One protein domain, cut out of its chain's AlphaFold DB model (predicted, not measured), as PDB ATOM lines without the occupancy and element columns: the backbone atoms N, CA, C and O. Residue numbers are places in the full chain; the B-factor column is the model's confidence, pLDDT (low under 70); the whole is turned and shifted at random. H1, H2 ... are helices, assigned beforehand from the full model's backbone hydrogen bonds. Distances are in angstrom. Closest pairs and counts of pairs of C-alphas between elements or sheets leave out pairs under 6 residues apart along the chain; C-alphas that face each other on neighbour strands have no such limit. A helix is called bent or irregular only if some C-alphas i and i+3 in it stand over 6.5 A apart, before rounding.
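What this domain is: This is residues 3 to 41 and 54 to 124 of the 388 residues of the protein "conserved oligomeric Golgi complex subunit 2" of Leptonychotes weddellii (UniProt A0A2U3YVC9). One very long helix, H1, sticks out of a small helical body as an arm with residues 3 to 22, while its later part runs along H4 in the body. In that body H2 and H4 run lengthwise in opposite directions, H3 joins them at one end, H5 sits at the other, and H6 packs on H2, on the side away from H1. The printed part has 110 residues with six named helices, H1 to H6 in order along the chain, and no named strand; the class is all helix. The whole is loose, with a radius of gyration of the C-alphas of 17.9 A, and spans 68 by 26 by 20 A, the arm making much of the length.

Where its parts are: H1, residues 3 to 41, begins with C-alpha 3 at (-12.911, -46.686, -4.678) and is 56.9 A long from first to last C-alpha. H2, residues 54 to 70, measures 22.7 A; it is only just irregular, C-alphas 57 and 60 being 6.53 A apart. H3, residues 72 to 75, is 6.2 A long. H4, residues 80 to 100, measures 30.2 A and ends with C-alpha 100 at (-66.747, -39.940, -30.011). H5 is residues 104 to 111, 10.6 A. H6, residues 114 to 122, is 12.5 A long and ends with C-alpha 122 at (-45.319, -32.458, -35.081).

How they stand to each other: H1 touches H4 with residues 23 to 38 alone, the same way at a shallow tilt of 9 degrees; their closest C-alphas, of Leu 34 and Phe 93, are 6.6 A apart. H1 and H2 are close but not clearly touching, with the closest C-alphas, of Ile 37 and Ile 63, at 7.9 A. H2 and H4 are near each other. H4 touches H3 with residues 83 to 87 alone, the closest C-alphas being those of Leu 74 and Lys 86 at 6.4 A. H2 touches H6 at a shallow tilt of 31 degrees, the same way; the closest C-alphas are those of Pro 61 and Ala 115, 5.5 A apart. With residue 56 alone H2 only just touches H5, with 3 pairs of C-alphas within 8 A, the closest those of Val 56 and Leu 110 at 5.3 A. H1 and H6 are apart, and so are H4 and H6. Every O i to N i+4 pair is within hydrogen-bond range in H4, H5 and H6, against 32 of 35 in H1 and 10 of 13 in H2; H3 is too short for such a pair.

The domain as a whole: The two C-alphas farthest apart, of Gly 3 and Ala 105, are 67.9 A apart. Without residues 3 to 22, which stand free, the body spans 37 by 25 by 20 A. Residues 42 to 53 are not printed, and C-alphas 41 and 54 are 10.6 A apart across the cut. The links from H2 to H3, H3 to H4, H4 to H5 and H5 to H6 are tight. The mean pLDDT of the printed part is 75.0, with residues 3 to 41 under 70.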
ATOM      1  N   GLY A   3     -11.832 -47.569  -5.163       35.50
ATOM      2  CA  GLY A   3     -12.911 -46.686  -4.678       35.50
ATOM      3  C   GLY A   3     -13.536 -45.728  -5.708       35.50
ATOM      4  O   GLY A   3     -14.651 -45.257  -5.501       35.50
ATOM      5  N   VAL A   4     -12.866 -45.461  -6.835       42.66
ATOM      6  CA  VAL A   4     -13.381 -44.560  -7.892       42.66
ATOM      7  C   VAL A   4     -14.274 -45.318  -8.886       42.66
ATOM      8  O   VAL A   4     -15.261 -44.778  -9.380       42.66
ATOM      9  N   LYS A   5     -14.013 -46.615  -9.110       41.03
ATOM     10  CA  LYS A   5     -14.761 -47.443 -10.073       41.03
ATOM     11  C   LYS A   5     -16.121 -47.929  -9.541       41.03
ATOM     12  O   LYS A   5     -17.028 -48.185 -10.329       41.03
ATOM     13  N   LEU A   6     -16.292 -47.996  -8.217       38.81
ATOM     14  CA  LEU A   6     -17.579 -48.298  -7.566       38.81
ATOM     15  C   LEU A   6     -18.514 -47.078  -7.504       38.81
ATOM     16  O   LEU A   6     -19.729 -47.236  -7.623       38.81
ATOM     17  N   ARG A   7     -17.959 -45.861  -7.401       40.56
ATOM     18  CA  ARG A   7     -18.735 -44.609  -7.348       40.56
ATOM     19  C   ARG A   7     -19.432 -44.310  -8.685       40.56
ATOM     20  O   ARG A   7     -20.629 -44.052  -8.693       40.56
ATOM     21  N   GLY A   8     -18.737 -44.512  -9.811       41.22
ATOM     22  CA  GLY A   8     -19.318 -44.349 -11.155       41.22
ATOM     23  C   GLY A   8     -20.403 -45.380 -11.514       41.22
ATOM     24  O   GLY A   8     -21.385 -45.038 -12.165       41.22
ATOM     25  N   LYS A   9     -20.300 -46.632 -11.037       39.25
ATOM     26  CA  LYS A   9     -21.353 -47.651 -11.245       39.25
ATOM     27  C   LYS A   9     -22.628 -47.355 -10.441       39.25
ATOM     28  O   LYS A   9     -23.726 -47.623 -10.926       39.25
ATOM     29  N   GLY A  10     -22.493 -46.793  -9.237       38.62
ATOM     30  CA  GLY A  10     -23.627 -46.367  -8.409       38.62
ATOM     31  C   GLY A  10     -24.369 -45.157  -8.982       38.62
ATOM     32  O   GLY A  10     -25.596 -45.112  -8.929       38.62
ATOM     33  N   GLU A  11     -23.645 -44.214  -9.586       40.75
ATOM     34  CA  GLU A  11     -24.228 -43.038 -10.244       40.75
ATOM     35  C   GLU A  11     -24.951 -43.389 -11.546       40.75
ATOM     36  O   GLU A  11     -26.061 -42.913 -11.749       40.75
ATOM     37  N   ILE A  12     -24.403 -44.282 -12.379       44.34
ATOM     38  CA  ILE A  12     -25.075 -44.760 -13.604       44.34
ATOM     39  C   ILE A  12     -26.354 -45.539 -13.259       44.34
ATOM     40  O   ILE A  12     -27.395 -45.330 -13.878       44.34
ATOM     41  N   LYS A  13     -26.319 -46.382 -12.218       34.84
ATOM     42  CA  LYS A  13     -27.503 -47.124 -11.755       34.84
ATOM     43  C   LYS A  13     -28.581 -46.197 -11.178       34.84
ATOM     44  O   LYS A  13     -29.759 -46.415 -11.443       34.84
ATOM     45  N   ARG A  14     -28.190 -45.143 -10.448       37.69
ATOM     46  CA  ARG A  14     -29.114 -44.104  -9.955       37.69
ATOM     47  C   ARG A  14     -29.673 -43.238 -11.080       37.69
ATOM     48  O   ARG A  14     -30.852 -42.916 -11.025       37.69
ATOM     49  N   ARG A  15     -28.878 -42.901 -12.103       39.53
ATOM     50  CA  ARG A  15     -29.341 -42.167 -13.294       39.53
ATOM     51  C   ARG A  15     -30.373 -42.978 -14.070       39.53
ATOM     52  O   ARG A  15     -31.459 -42.468 -14.306       39.53
ATOM     53  N   ASN A  16     -30.099 -44.259 -14.318       34.84
ATOM     54  CA  ASN A  16     -31.047 -45.166 -14.969       34.84
ATOM     55  C   ASN A  16     -32.325 -45.372 -14.136       34.84
ATOM     56  O   ASN A  16     -33.408 -45.441 -14.704       34.84
ATOM     57  N   GLN A  17     -32.236 -45.418 -12.800       32.75
ATOM     58  CA  GLN A  17     -33.418 -45.485 -11.926       32.75
ATOM     59  C   GLN A  17     -34.228 -44.183 -11.902       32.75
ATOM     60  O   GLN A  17     -35.453 -44.240 -11.921       32.75
ATOM     61  N   LEU A  18     -33.580 -43.015 -11.878       38.22
ATOM     62  CA  LEU A  18     -34.256 -41.716 -11.966       38.22
ATOM     63  C   LEU A  18     -34.878 -41.495 -13.346       38.22
ATOM     64  O   LEU A  18     -35.978 -40.958 -13.427       38.22
ATOM     65  N   GLU A  19     -34.225 -41.937 -14.418       39.78
ATOM     66  CA  GLU A  19     -34.782 -41.916 -15.771       39.78
ATOM     67  C   GLU A  19     -35.961 -42.878 -15.895       39.78
ATOM     68  O   GLU A  19     -37.007 -42.449 -16.360       39.78
ATOM     69  N   GLN A  20     -35.870 -44.110 -15.381       34.81
ATOM     70  CA  GLN A  20     -36.998 -45.053 -15.328       34.81
ATOM     71  C   GLN A  20     -38.159 -44.543 -14.461       34.81
ATOM     72  O   GLN A  20     -39.320 -44.726 -14.819       34.81
ATOM     73  N   SER A  21     -37.873 -43.867 -13.344       35.28
ATOM     74  CA  SER A  21     -38.901 -43.308 -12.461       35.28
ATOM     75  C   SER A  21     -39.551 -42.052 -13.055       35.28
ATOM     76  O   SER A  21     -40.765 -41.896 -12.968       35.28
ATOM     77  N   ASN A  22     -38.779 -41.184 -13.717       35.75
ATOM     78  CA  ASN A  22     -39.307 -40.048 -14.480       35.75
ATOM     79  C   ASN A  22     -40.072 -40.513 -15.727       35.75
ATOM     80  O   ASN A  22     -41.060 -39.893 -16.106       35.75
ATOM     81  N   PHE A  23     -39.651 -41.621 -16.336       41.31
ATOM     82  CA  PHE A  23     -40.308 -42.276 -17.463       41.31
ATOM     83  C   PHE A  23     -41.657 -42.877 -17.054       41.31
ATOM     84  O   PHE A  23     -42.667 -42.571 -17.679       41.31
ATOM     85  N   ALA A  24     -41.714 -43.616 -15.940       37.47
ATOM     86  CA  ALA A  24     -42.963 -44.122 -15.368       37.47
ATOM     87  C   ALA A  24     -43.914 -42.985 -14.949       37.47
ATOM     88  O   ALA A  24     -45.122 -43.068 -15.169       37.47
ATOM     89  N   LEU A  25     -43.371 -41.889 -14.407       35.47
ATOM     90  CA  LEU A  25     -44.143 -40.699 -14.050       35.47
ATOM     91  C   LEU A  25     -44.670 -39.956 -15.288       35.47
ATOM     92  O   LEU A  25     -45.787 -39.453 -15.261       35.47
ATOM     93  N   CYS A  26     -43.901 -39.893 -16.376       42.84
ATOM     94  CA  CYS A  26     -44.322 -39.273 -17.634       42.84
ATOM     95  C   CYS A  26     -45.370 -40.135 -18.354       42.84
ATOM     96  O   CYS A  26     -46.371 -39.599 -18.816       42.84
ATOM     97  N   LYS A  27     -45.207 -41.466 -18.342       44.03
ATOM     98  CA  LYS A  27     -46.207 -42.446 -18.790       44.03
ATOM     99  C   LYS A  27     -47.514 -42.292 -18.017       44.03
ATOM    100  O   LYS A  27     -48.560 -42.076 -18.615       44.03
ATOM    101  N   SER A  28     -47.444 -42.301 -16.684       50.34
ATOM    102  CA  SER A  28     -48.609 -42.089 -15.824       50.34
ATOM    103  C   SER A  28     -49.254 -40.730 -16.076       50.34
ATOM    104  O   SER A  28     -50.464 -40.681 -16.227       50.34
ATOM    105  N   LYS A  29     -48.487 -39.642 -16.202       52.50
ATOM    106  CA  LYS A  29     -49.051 -38.311 -16.454       52.50
ATOM    107  C   LYS A  29     -49.677 -38.202 -17.841       52.50
ATOM    108  O   LYS A  29     -50.826 -37.809 -17.921       52.50
ATOM    109  N   SER A  30     -48.986 -38.563 -18.922       51.59
ATOM    110  CA  SER A  30     -49.540 -38.473 -20.282       51.59
ATOM    111  C   SER A  30     -50.754 -39.380 -20.474       51.59
ATOM    112  O   SER A  30     -51.745 -38.930 -21.039       51.59
ATOM    113  N   THR A  31     -50.727 -40.613 -19.960       54.62
ATOM    114  CA  THR A  31     -51.895 -41.500 -20.000       54.62
ATOM    115  C   THR A  31     -53.032 -40.950 -19.141       54.62
ATOM    116  O   THR A  31     -54.149 -40.871 -19.636       54.62
ATOM    117  N   VAL A  32     -52.780 -40.499 -17.906       57.66
ATOM    118  CA  VAL A  32     -53.824 -39.919 -17.036       57.66
ATOM    119  C   VAL A  32     -54.412 -38.646 -17.643       57.66
ATOM    120  O   VAL A  32     -55.627 -38.565 -17.733       57.66
ATOM    121  N   TYR A  33     -53.601 -37.721 -18.161       59.91
ATOM    122  CA  TYR A  33     -54.087 -36.500 -18.818       59.91
ATOM    123  C   TYR A  33     -54.926 -36.806 -20.062       59.91
ATOM    124  O   TYR A  33     -55.992 -36.225 -20.233       59.91
ATOM    125  N   LEU A  34     -54.487 -37.725 -20.929       61.22
ATOM    126  CA  LEU A  34     -55.257 -38.095 -22.123       61.22
ATOM    127  C   LEU A  34     -56.551 -38.839 -21.763       61.22
ATOM    128  O   LEU A  34     -57.572 -38.641 -22.417       61.22
ATOM    129  N   THR A  35     -56.533 -39.644 -20.699       58.41
ATOM    130  CA  THR A  35     -57.723 -40.351 -20.201       58.41
ATOM    131  C   THR A  35     -58.692 -39.390 -19.506       58.41
ATOM    132  O   THR A  35     -59.892 -39.480 -19.732       58.41
ATOM    133  N   GLU A  36     -58.198 -38.426 -18.725       59.44
ATOM    134  CA  GLU A  36     -59.001 -37.355 -18.118       59.44
ATOM    135  C   GLU A  36     -59.631 -36.457 -19.183       59.44
ATOM    136  O   GLU A  36     -60.818 -36.164 -19.095       59.44
ATOM    137  N   ILE A  37     -58.889 -36.075 -20.226       60.12
ATOM    138  CA  ILE A  37     -59.432 -35.312 -21.361       60.12
ATOM    139  C   ILE A  37     -60.538 -36.108 -22.073       60.12
ATOM    140  O   ILE A  37     -61.573 -35.538 -22.420       60.12
ATOM    141  N   LEU A  38     -60.353 -37.420 -22.260       58.94
ATOM    142  CA  LEU A  38     -61.364 -38.299 -22.856       58.94
ATOM    143  C   LEU A  38     -62.600 -38.477 -21.950       58.94
ATOM    144  O   LEU A  38     -63.717 -38.601 -22.440       58.94
ATOM    145  N   LEU A  39     -62.420 -38.479 -20.627       55.84
ATOM    146  CA  LEU A  39     -63.517 -38.540 -19.655       55.84
ATOM    147  C   LEU A  39     -64.285 -37.215 -19.578       55.84
ATOM    148  O   LEU A  39     -65.510 -37.223 -19.482       55.84
ATOM    149  N   LEU A  40     -63.589 -36.079 -19.677       55.09
ATOM    150  CA  LEU A  40     -64.201 -34.750 -19.722       55.09
ATOM    151  C   LEU A  40     -65.027 -34.551 -20.999       55.09
ATOM    152  O   LEU A  40     -66.111 -33.975 -20.930       55.09
ATOM    153  N   SER A  41     -64.586 -35.088 -22.143       52.62
ATOM    154  CA  SER A  41     -65.384 -35.069 -23.379       52.62
ATOM    155  C   SER A  41     -66.582 -36.028 -23.355       52.62
ATOM    156  O   SER A  41     -67.518 -35.850 -24.132       52.62
ATOM    157  N   PHE A  54     -69.222 -29.346 -32.538       86.50
ATOM    158  CA  PHE A  54     -68.532 -28.809 -31.372       86.50
ATOM    159  C   PHE A  54     -67.259 -29.591 -31.016       86.50
ATOM    160  O   PHE A  54     -66.228 -28.990 -30.712       86.50
ATOM    161  N   LEU A  55     -67.284 -30.926 -31.123       86.38
ATOM    162  CA  LEU A  55     -66.107 -31.751 -30.834       86.38
ATOM    163  C   LEU A  55     -64.952 -31.412 -31.779       86.38
ATOM    164  O   LEU A  55     -63.817 -31.227 -31.338       86.38
ATOM    165  N   VAL A  56     -65.243 -31.285 -33.074       89.50
ATOM    166  CA  VAL A  56     -64.222 -31.012 -34.093       89.50
ATOM    167  C   VAL A  56     -63.733 -29.568 -34.057       89.50
ATOM    168  O   VAL A  56     -62.534 -29.333 -34.172       89.50
ATOM    169  N   ASN A  57     -64.646 -28.606 -33.922       89.38
ATOM    170  CA  ASN A  57     -64.328 -27.191 -34.115       89.38
ATOM    171  C   ASN A  57     -63.982 -26.452 -32.816       89.38
ATOM    172  O   ASN A  57     -63.405 -25.371 -32.885       89.38
ATOM    173  N   SER A  58     -64.343 -26.992 -31.647       89.06
ATOM    174  CA  SER A  58     -64.130 -26.330 -30.351       89.06
ATOM    175  C   SER A  58     -63.255 -27.159 -29.416       89.06
ATOM    176  O   SER A  58     -62.293 -26.639 -28.866       89.06
ATOM    177  N   VAL A  59     -63.533 -28.456 -29.267       88.56
ATOM    178  CA  VAL A  59     -62.812 -29.301 -28.297       88.56
ATOM    179  C   VAL A  59     -61.440 -29.730 -28.823       88.56
ATOM    180  O   VAL A  59     -60.427 -29.541 -28.150       88.56
ATOM    181  N   TRP A  60     -61.379 -30.280 -30.037       92.44
ATOM    182  CA  TRP A  60     -60.129 -30.773 -30.621       92.44
ATOM    183  C   TRP A  60     -59.019 -29.707 -30.729       92.44
ATOM    184  O   TRP A  60     -57.889 -30.005 -30.333       92.44
ATOM    185  N   PRO A  61     -59.281 -28.471 -31.208       93.88
ATOM    186  CA  PRO A  61     -58.240 -27.451 -31.319       93.88
ATOM    187  C   PRO A  61     -57.641 -27.074 -29.963       93.88
ATOM    188  O   PRO A  61     -56.425 -26.927 -29.861       93.88
ATOM    189  N   GLU A  62     -58.465 -26.986 -28.916       92.06
ATOM    190  CA  GLU A  62     -58.012 -26.673 -27.557       92.06
ATOM    191  C   GLU A  62     -57.176 -27.804 -26.950       92.06
ATOM    192  O   GLU A  62     -56.153 -27.541 -26.314       92.06
ATOM    193  N   ILE A  63     -57.546 -29.064 -27.204       89.75
ATOM    194  CA  ILE A  63     -56.744 -30.225 -26.796       89.75
ATOM    195  C   ILE A  63     -55.381 -30.197 -27.486       89.75
ATOM    196  O   ILE A  63     -54.354 -30.286 -26.814       89.75
ATOM    197  N   VAL A  64     -55.352 -30.049 -28.816       92.56
ATOM    198  CA  VAL A  64     -54.097 -30.002 -29.580       92.56
ATOM    199  C   VAL A  64     -53.217 -28.859 -29.088       92.56
ATOM    200  O   VAL A  64     -52.044 -29.079 -28.797       92.56
ATOM    201  N   ARG A  65     -53.786 -27.661 -28.917       92.00
ATOM    202  CA  ARG A  65     -53.071 -26.495 -28.392       92.00
ATOM    203  C   ARG A  65     -52.492 -26.768 -27.002       92.00
ATOM    204  O   ARG A  65     -51.320 -26.491 -26.762       92.00
ATOM    205  N   GLY A  66     -53.270 -27.379 -26.109       88.81
ATOM    206  CA  GLY A  66     -52.812 -27.786 -24.782       88.81
ATOM    207  C   GLY A  66     -51.654 -28.787 -24.828       88.81
ATOM    208  O   GLY A  66     -50.659 -28.602 -24.127       88.81
ATOM    209  N   LEU A  67     -51.741 -29.815 -25.678       89.38
ATOM    210  CA  LEU A  67     -50.668 -30.800 -25.863       89.38
ATOM    211  C   LEU A  67     -49.396 -30.152 -26.428       89.38
ATOM    212  O   LEU A  67     -48.300 -30.423 -25.939       89.38
ATOM    213  N   GLU A  68     -49.531 -29.274 -27.420       89.12
ATOM    214  CA  GLU A  68     -48.403 -28.594 -28.056       89.12
ATOM    215  C   GLU A  68     -47.706 -27.594 -27.116       89.12
ATOM    216  O   GLU A  68     -46.476 -27.563 -27.063       89.12
ATOM    217  N   GLU A  69     -48.462 -26.806 -26.345       90.56
ATOM    218  CA  GLU A  69     -47.912 -25.784 -25.446       90.56
ATOM    219  C   GLU A  69     -47.396 -26.363 -24.125       90.56
ATOM    220  O   GLU A  69     -46.369 -25.919 -23.605       90.56
ATOM    221  N   LYS A  70     -48.118 -27.325 -23.535       87.38
ATOM    222  CA  LYS A  70     -47.813 -27.839 -22.189       87.38
ATOM    223  C   LYS A  70     -46.916 -29.068 -22.214       87.38
ATOM    224  O   LYS A  70     -46.236 -29.323 -21.221       87.38
ATOM    225  N   LEU A  71     -46.885 -29.816 -23.320       87.88
ATOM    226  CA  LEU A  71     -46.117 -31.057 -23.450       87.88
ATOM    227  C   LEU A  71     -45.240 -31.087 -24.723       87.88
ATOM    228  O   LEU A  71     -45.253 -32.080 -25.448       87.88
ATOM    229  N   PRO A  72     -44.384 -30.082 -24.992       87.44
ATOM    230  CA  PRO A  72     -43.544 -30.073 -26.197       87.44
ATOM    231  C   PRO A  72     -42.572 -31.266 -26.271       87.44
ATOM    232  O   PRO A  72     -42.245 -31.752 -27.353       87.44
ATOM    233  N   SER A  73     -42.149 -31.811 -25.123       88.06
ATOM    234  CA  SER A  73     -41.317 -33.021 -25.041       88.06
ATOM    235  C   SER A  73     -42.029 -34.310 -25.476       88.06
ATOM    236  O   SER A  73     -41.399 -35.372 -25.515       88.06
ATOM    237  N   LEU A  74     -43.339 -34.256 -25.739       88.50
ATOM    238  CA  LEU A  74     -44.112 -35.376 -26.269       88.50
ATOM    239  C   LEU A  74     -43.603 -35.777 -27.662       88.50
ATOM    240  O   LEU A  74     -43.425 -36.959 -27.932       88.50
ATOM    241  N   PHE A  75     -43.272 -34.783 -28.490       91.69
ATOM    242  CA  PHE A  75     -42.921 -34.951 -29.902       91.69
ATOM    243  C   PHE A  75     -41.417 -35.139 -30.161       91.69
ATOM    244  O   PHE A  75     -40.989 -35.185 -31.312       91.69
ATOM    245  N   ASN A  76     -40.588 -35.209 -29.114       91.00
ATOM    246  CA  ASN A  76     -39.133 -35.258 -29.261       91.00
ATOM    247  C   ASN A  76     -38.647 -36.682 -29.613       91.00
ATOM    248  O   ASN A  76     -38.783 -37.574 -28.771       91.00
ATOM    249  N   PRO A  77     -38.025 -36.902 -30.790       92.62
ATOM    250  CA  PRO A  77     -37.545 -38.220 -31.207       92.62
ATOM    251  C   PRO A  77     -36.205 -38.637 -30.575       92.62
ATOM    252  O   PRO A  77     -35.746 -39.745 -30.830       92.62
ATOM    253  N   GLY A  78     -35.559 -37.780 -29.774       91.69
ATOM    254  CA  GLY A  78     -34.205 -38.013 -29.252       91.69
ATOM    255  C   GLY A  78     -34.046 -39.266 -28.384       91.69
ATOM    256  O   GLY A  78     -32.958 -39.829 -28.333       91.69
ATOM    257  N   ASN A  79     -35.124 -39.728 -27.744       93.38
ATOM    258  CA  ASN A  79     -35.206 -41.075 -27.185       93.38
ATOM    259  C   ASN A  79     -36.256 -41.853 -27.996       93.38
ATOM    260  O   ASN A  79     -37.447 -41.557 -27.858       93.38
ATOM    261  N   PRO A  80     -35.847 -42.813 -28.842       95.06
ATOM    262  CA  PRO A  80     -36.764 -43.464 -29.765       95.06
ATOM    263  C   PRO A  80     -37.743 -44.413 -29.055       95.06
ATOM    264  O   PRO A  80     -38.886 -44.516 -29.488       95.06
ATOM    265  N   ASP A  81     -37.359 -45.046 -27.941       94.69
ATOM    266  CA  ASP A  81     -38.271 -45.898 -27.159       94.69
ATOM    267  C   ASP A  81     -39.391 -45.060 -26.535       94.69
ATOM    268  O   ASP A  81     -40.574 -45.347 -26.711       94.69
ATOM    269  N   ALA A  82     -39.024 -43.952 -25.886       93.12
ATOM    270  CA  ALA A  82     -39.994 -43.025 -25.316       93.12
ATOM    271  C   ALA A  82     -40.866 -42.373 -26.398       93.12
ATOM    272  O   ALA A  82     -42.055 -42.154 -26.180       93.12
ATOM    273  N   PHE A  83     -40.288 -42.036 -27.554       95.81
ATOM    274  CA  PHE A  83     -41.032 -41.468 -28.675       95.81
ATOM    275  C   PHE A  83     -42.063 -42.457 -29.229       95.81
ATOM    276  O   PHE A  83     -43.206 -42.063 -29.443       95.81
ATOM    277  N   HIS A  84     -41.687 -43.726 -29.428       95.69
ATOM    278  CA  HIS A  84     -42.596 -44.782 -29.890       95.69
ATOM    279  C   HIS A  84     -43.774 -44.968 -28.932       95.69
ATOM    280  O   HIS A  84     -44.927 -44.955 -29.368       95.69
ATOM    281  N   GLU A  85     -43.497 -45.062 -27.631       93.12
ATOM    282  CA  GLU A  85     -44.535 -45.230 -26.617       93.12
ATOM    283  C   GLU A  85     -45.494 -44.032 -26.600       93.12
ATOM    284  O   GLU A  85     -46.712 -44.195 -26.697       93.12
ATOM    285  N   LYS A  86     -44.947 -42.812 -26.540       93.19
ATOM    286  CA  LYS A  86     -45.735 -41.573 -26.556       93.19
ATOM    287  C   LYS A  86     -46.567 -41.442 -27.826       93.19
ATOM    288  O   LYS A  86     -47.726 -41.038 -27.739       93.19
ATOM    289  N   TYR A  87     -45.995 -41.775 -28.984       95.25
ATOM    290  CA  TYR A  87     -46.700 -41.770 -30.262       95.25
ATOM    291  C   TYR A  87     -47.872 -42.748 -30.225       95.25
ATOM    292  O   TYR A  87     -48.995 -42.355 -30.523       95.25
ATOM    293  N   THR A  88     -47.633 -43.988 -29.792       93.62
ATOM    294  CA  THR A  88     -48.658 -45.036 -29.713       93.62
ATOM    295  C   THR A  88     -49.817 -44.611 -28.815       93.62
ATOM    296  O   THR A  88     -50.952 -44.561 -29.276       93.62
ATOM    297  N   ILE A  89     -49.531 -44.173 -27.584       92.06
ATOM    298  CA  ILE A  89     -50.556 -43.686 -26.643       92.06
ATOM    299  C   ILE A  89     -51.341 -42.508 -27.239       92.06
ATOM    300  O   ILE A  89     -52.562 -42.428 -27.110       92.06
ATOM    301  N   SER A  90     -50.647 -41.587 -27.906       93.19
ATOM    302  CA  SER A  90     -51.286 -40.416 -28.503       93.19
ATOM    303  C   SER A  90     -52.195 -40.792 -29.675       93.19
ATOM    304  O   SER A  90     -53.288 -40.246 -29.796       93.19
ATOM    305  N   MET A  91     -51.784 -41.740 -30.519       93.88
ATOM    306  CA  MET A  91     -52.609 -42.240 -31.622       93.88
ATOM    307  C   MET A  91     -53.788 -43.082 -31.123       93.88
ATOM    308  O   MET A  91     -54.859 -43.040 -31.725       93.88
ATOM    309  N   ASP A  92     -53.644 -43.796 -30.006       90.56
ATOM    310  CA  ASP A  92     -54.751 -44.489 -29.334       90.56
ATOM    311  C   ASP A  92     -55.793 -43.494 -28.828       90.56
ATOM    312  O   ASP A  92     -56.988 -43.674 -29.065       90.56
ATOM    313  N   PHE A  93     -55.336 -42.399 -28.219       91.62
ATOM    314  CA  PHE A  93     -56.201 -41.290 -27.837       91.62
ATOM    315  C   PHE A  93     -56.922 -40.682 -29.047       91.62
ATOM    316  O   PHE A  93     -58.134 -40.492 -28.989       91.62
ATOM    317  N   VAL A  94     -56.221 -40.429 -30.163       92.31
ATOM    318  CA  VAL A  94     -56.861 -39.916 -31.388       92.31
ATOM    319  C   VAL A  94     -57.942 -40.879 -31.881       92.31
ATOM    320  O   VAL A  94     -59.051 -40.443 -32.180       92.31
ATOM    321  N   ARG A  95     -57.664 -42.189 -31.912       91.31
ATOM    322  CA  ARG A  95     -58.653 -43.207 -32.301       91.31
ATOM    323  C   ARG A  95     -59.864 -43.217 -31.368       91.31
ATOM    324  O   ARG A  95     -60.991 -43.319 -31.845       91.31
ATOM    325  N   ALA A  96     -59.651 -43.084 -30.062       88.56
ATOM    326  CA  ALA A  96     -60.734 -42.994 -29.089       88.56
ATOM    327  C   ALA A  96     -61.557 -41.705 -29.260       88.56
ATOM    328  O   ALA A  96     -62.782 -41.749 -29.174       88.56
ATOM    329  N   PHE A  97     -60.912 -40.574 -29.561       88.50
ATOM    330  CA  PHE A  97     -61.584 -39.306 -29.844       88.50
ATOM    331  C   PHE A  97     -62.414 -39.381 -31.134       88.50
ATOM    332  O   PHE A  97     -63.563 -38.949 -31.154       88.50
ATOM    333  N   GLU A  98     -61.883 -39.999 -32.194       90.81
ATOM    334  CA  GLU A  98     -62.624 -40.250 -33.438       90.81
ATOM    335  C   GLU A  98     -63.882 -41.097 -33.212       90.81
ATOM    336  O   GLU A  98     -64.891 -40.884 -33.879       90.81
ATOM    337  N   GLN A  99     -63.859 -42.037 -32.264       88.50
ATOM    338  CA  GLN A  99     -65.042 -42.831 -31.912       88.50
ATOM    339  C   GLN A  99     -66.128 -42.008 -31.206       88.50
ATOM    340  O   GLN A  99     -67.294 -42.394 -31.251       88.50
ATOM    341  N   GLN A 100     -65.774 -40.871 -30.595       83.88
ATOM    342  CA  GLN A 100     -66.747 -39.940 -30.011       83.88
ATOM    343  C   GLN A 100     -67.411 -39.043 -31.063       83.88
ATOM    344  O   GLN A 100     -68.453 -38.443 -30.800       83.88
ATOM    345  N   CYS A 101     -66.850 -38.949 -32.273       84.38
ATOM    346  CA  CYS A 101     -67.499 -38.240 -33.368       84.38
ATOM    347  C   CYS A 101     -68.826 -38.936 -33.720       84.38
ATOM    348  O   CYS A 101     -68.841 -40.061 -34.218       84.38
ATOM    349  N   GLY A 102     -69.954 -38.243 -33.546       78.38
ATOM    350  CA  GLY A 102     -71.299 -38.817 -33.723       78.38
ATOM    351  C   GLY A 102     -71.672 -39.252 -35.151       78.38
ATOM    352  O   GLY A 102     -72.794 -39.688 -35.387       78.38
ATOM    353  N   SER A 103     -70.774 -39.110 -36.134       87.31
ATOM    354  CA  SER A 103     -70.971 -39.602 -37.503       87.31
ATOM    355  C   SER A 103     -69.652 -39.735 -38.273       87.31
ATOM    356  O   SER A 103     -68.677 -39.035 -38.003       87.31
ATOM    357  N   GLN A 104     -69.640 -40.545 -39.337       90.06
ATOM    358  CA  GLN A 104     -68.494 -40.628 -40.258       90.06
ATOM    359  C   GLN A 104     -68.190 -39.297 -40.966       90.06
ATOM    360  O   GLN A 104     -67.041 -39.012 -41.298       90.06
ATOM    361  N   ALA A 105     -69.201 -38.450 -41.185       89.94
ATOM    362  CA  ALA A 105     -68.988 -37.107 -41.717       89.94
ATOM    363  C   ALA A 105     -68.210 -36.219 -40.728       89.94
ATOM    364  O   ALA A 105     -67.349 -35.452 -41.152       89.94
ATOM    365  N   SER A 106     -68.474 -36.359 -39.424       89.62
ATOM    366  CA  SER A 106     -67.729 -35.682 -38.356       89.62
ATOM    367  C   SER A 106     -66.268 -36.136 -38.306       89.62
ATOM    368  O   SER A 106     -65.380 -35.291 -38.378       89.62
ATOM    369  N   VAL A 107     -66.001 -37.448 -38.354       93.19
ATOM    370  CA  VAL A 107     -64.625 -37.989 -38.412       93.19
ATOM    371  C   VAL A 107     -63.851 -37.443 -39.616       93.19
ATOM    372  O   VAL A 107     -62.694 -37.042 -39.492       93.19
ATOM    373  N   ARG A 108     -64.475 -37.373 -40.800       93.88
ATOM    374  CA  ARG A 108     -63.827 -36.787 -41.988       93.88
ATOM    375  C   ARG A 108     -63.491 -35.312 -41.788       93.88
ATOM    376  O   ARG A 108     -62.410 -34.888 -42.183       93.88
ATOM    377  N   ARG A 109     -64.389 -34.545 -41.165       93.94
ATOM    378  CA  ARG A 109     -64.144 -33.133 -40.841       93.94
ATOM    379  C   ARG A 109     -63.030 -32.979 -39.803       93.94
ATOM    380  O   ARG A 109     -62.188 -32.110 -39.987       93.94
ATOM    381  N   LEU A 110     -62.964 -33.853 -38.794       93.81
ATOM    382  CA  LEU A 110     -61.859 -33.899 -37.832       93.81
ATOM    383  C   LEU A 110     -60.515 -34.115 -38.527       93.81
ATOM    384  O   LEU A 110     -59.594 -33.328 -38.342       93.81
ATOM    385  N   ARG A 111     -60.418 -35.145 -39.373       95.50
ATOM    386  CA  ARG A 111     -59.181 -35.479 -40.093       95.50
ATOM    387  C   ARG A 111     -58.738 -34.403 -41.085       95.50
ATOM    388  O   ARG A 111     -57.555 -34.341 -41.392       95.50
ATOM    389  N   ALA A 112     -59.674 -33.588 -41.576       95.75
ATOM    390  CA  ALA A 112     -59.411 -32.437 -42.441       95.75
ATOM    391  C   ALA A 112     -59.141 -31.135 -41.661       95.75
ATOM    392  O   ALA A 112     -58.814 -30.108 -42.258       95.75
ATOM    393  N   HIS A 113     -59.310 -31.139 -40.335       96.12
ATOM    394  CA  HIS A 113     -59.166 -29.942 -39.518       96.12
ATOM    395  C   HIS A 113     -57.684 -29.509 -39.436       96.12
ATOM    396  O   HIS A 113     -56.817 -30.350 -39.173       96.12
ATOM    397  N   PRO A 114     -57.349 -28.208 -39.557       96.44
ATOM    398  CA  PRO A 114     -55.961 -27.733 -39.500       96.44
ATOM    399  C   PRO A 114     -55.196 -28.170 -38.242       96.44
ATOM    400  O   PRO A 114     -54.050 -28.604 -38.337       96.44
ATOM    401  N   ALA A 115     -55.842 -28.139 -37.070       95.06
ATOM    402  CA  ALA A 115     -55.238 -28.609 -35.818       95.06
ATOM    403  C   ALA A 115     -54.912 -30.117 -35.835       95.06
ATOM    404  O   ALA A 115     -53.906 -30.532 -35.270       95.06
ATOM    405  N   TYR A 116     -55.714 -30.942 -36.523       95.56
ATOM    406  CA  TYR A 116     -55.428 -32.372 -36.687       95.56
ATOM    407  C   TYR A 116     -54.168 -32.586 -37.533       95.56
ATOM    408  O   TYR A 116     -53.304 -33.394 -37.188       95.56
ATOM    409  N   HIS A 117     -54.025 -31.824 -38.620       94.75
ATOM    410  CA  HIS A 117     -52.818 -31.856 -39.443       94.75
ATOM    411  C   HIS A 117     -51.589 -31.327 -38.696       94.75
ATOM    412  O   HIS A 117     -50.544 -31.970 -38.751       94.75
ATOM    413  N   SER A 118     -51.709 -30.209 -37.963       93.69
ATOM    414  CA  SER A 118     -50.627 -29.670 -37.121       93.69
ATOM    415  C   SER A 118     -50.117 -30.727 -36.150       93.69
ATOM    416  O   SER A 118     -48.934 -31.067 -36.180       93.69
ATOM    417  N   PHE A 119     -51.027 -31.330 -35.379       94.38
ATOM    418  CA  PHE A 119     -50.704 -32.371 -34.413       94.38
ATOM    419  C   PHE A 119     -49.950 -33.550 -35.044       94.38
ATOM    420  O   PHE A 119     -48.913 -33.971 -34.534       94.38
ATOM    421  N   ASN A 120     -50.428 -34.065 -36.183       93.44
ATOM    422  CA  ASN A 120     -49.761 -35.167 -36.879       93.44
ATOM    423  C   ASN A 120     -48.382 -34.770 -37.425       93.44
ATOM    424  O   ASN A 120     -47.436 -35.547 -37.315       93.44
ATOM    425  N   ASN A 121     -48.242 -33.553 -37.954       93.31
ATOM    426  CA  ASN A 121     -46.988 -33.054 -38.521       93.31
ATOM    427  C   ASN A 121     -45.906 -32.788 -37.462       93.31
ATOM    428  O   ASN A 121     -44.720 -32.780 -37.793       93.31
ATOM    429  N   LYS A 122     -46.280 -32.591 -36.191       94.12
ATOM    430  CA  LYS A 122     -45.319 -32.458 -35.081       94.12
ATOM    431  C   LYS A 122     -44.552 -33.755 -34.819       94.12
ATOM    432  O   LYS A 122     -43.413 -33.703 -34.355       94.12
ATOM    433  N   TRP A 123     -45.139 -34.913 -35.125       95.81
ATOM    434  CA  TRP A 123     -44.465 -36.199 -34.982       95.81
ATOM    435  C   TRP A 123     -43.431 -36.389 -36.090       95.81
ATOM    436  O   TRP A 123     -43.752 -36.755 -37.220       95.81
ATOM    437  N   ASN A 124     -42.154 -36.189 -35.757       94.56
ATOM    438  CA  ASN A 124     -41.057 -36.360 -36.705       94.56
ATOM    439  C   ASN A 124     -40.695 -37.845 -36.909       94.56
ATOM    440  O   ASN A 124     -39.623 -38.323 -36.527       94.56
TER     441      ASN A 124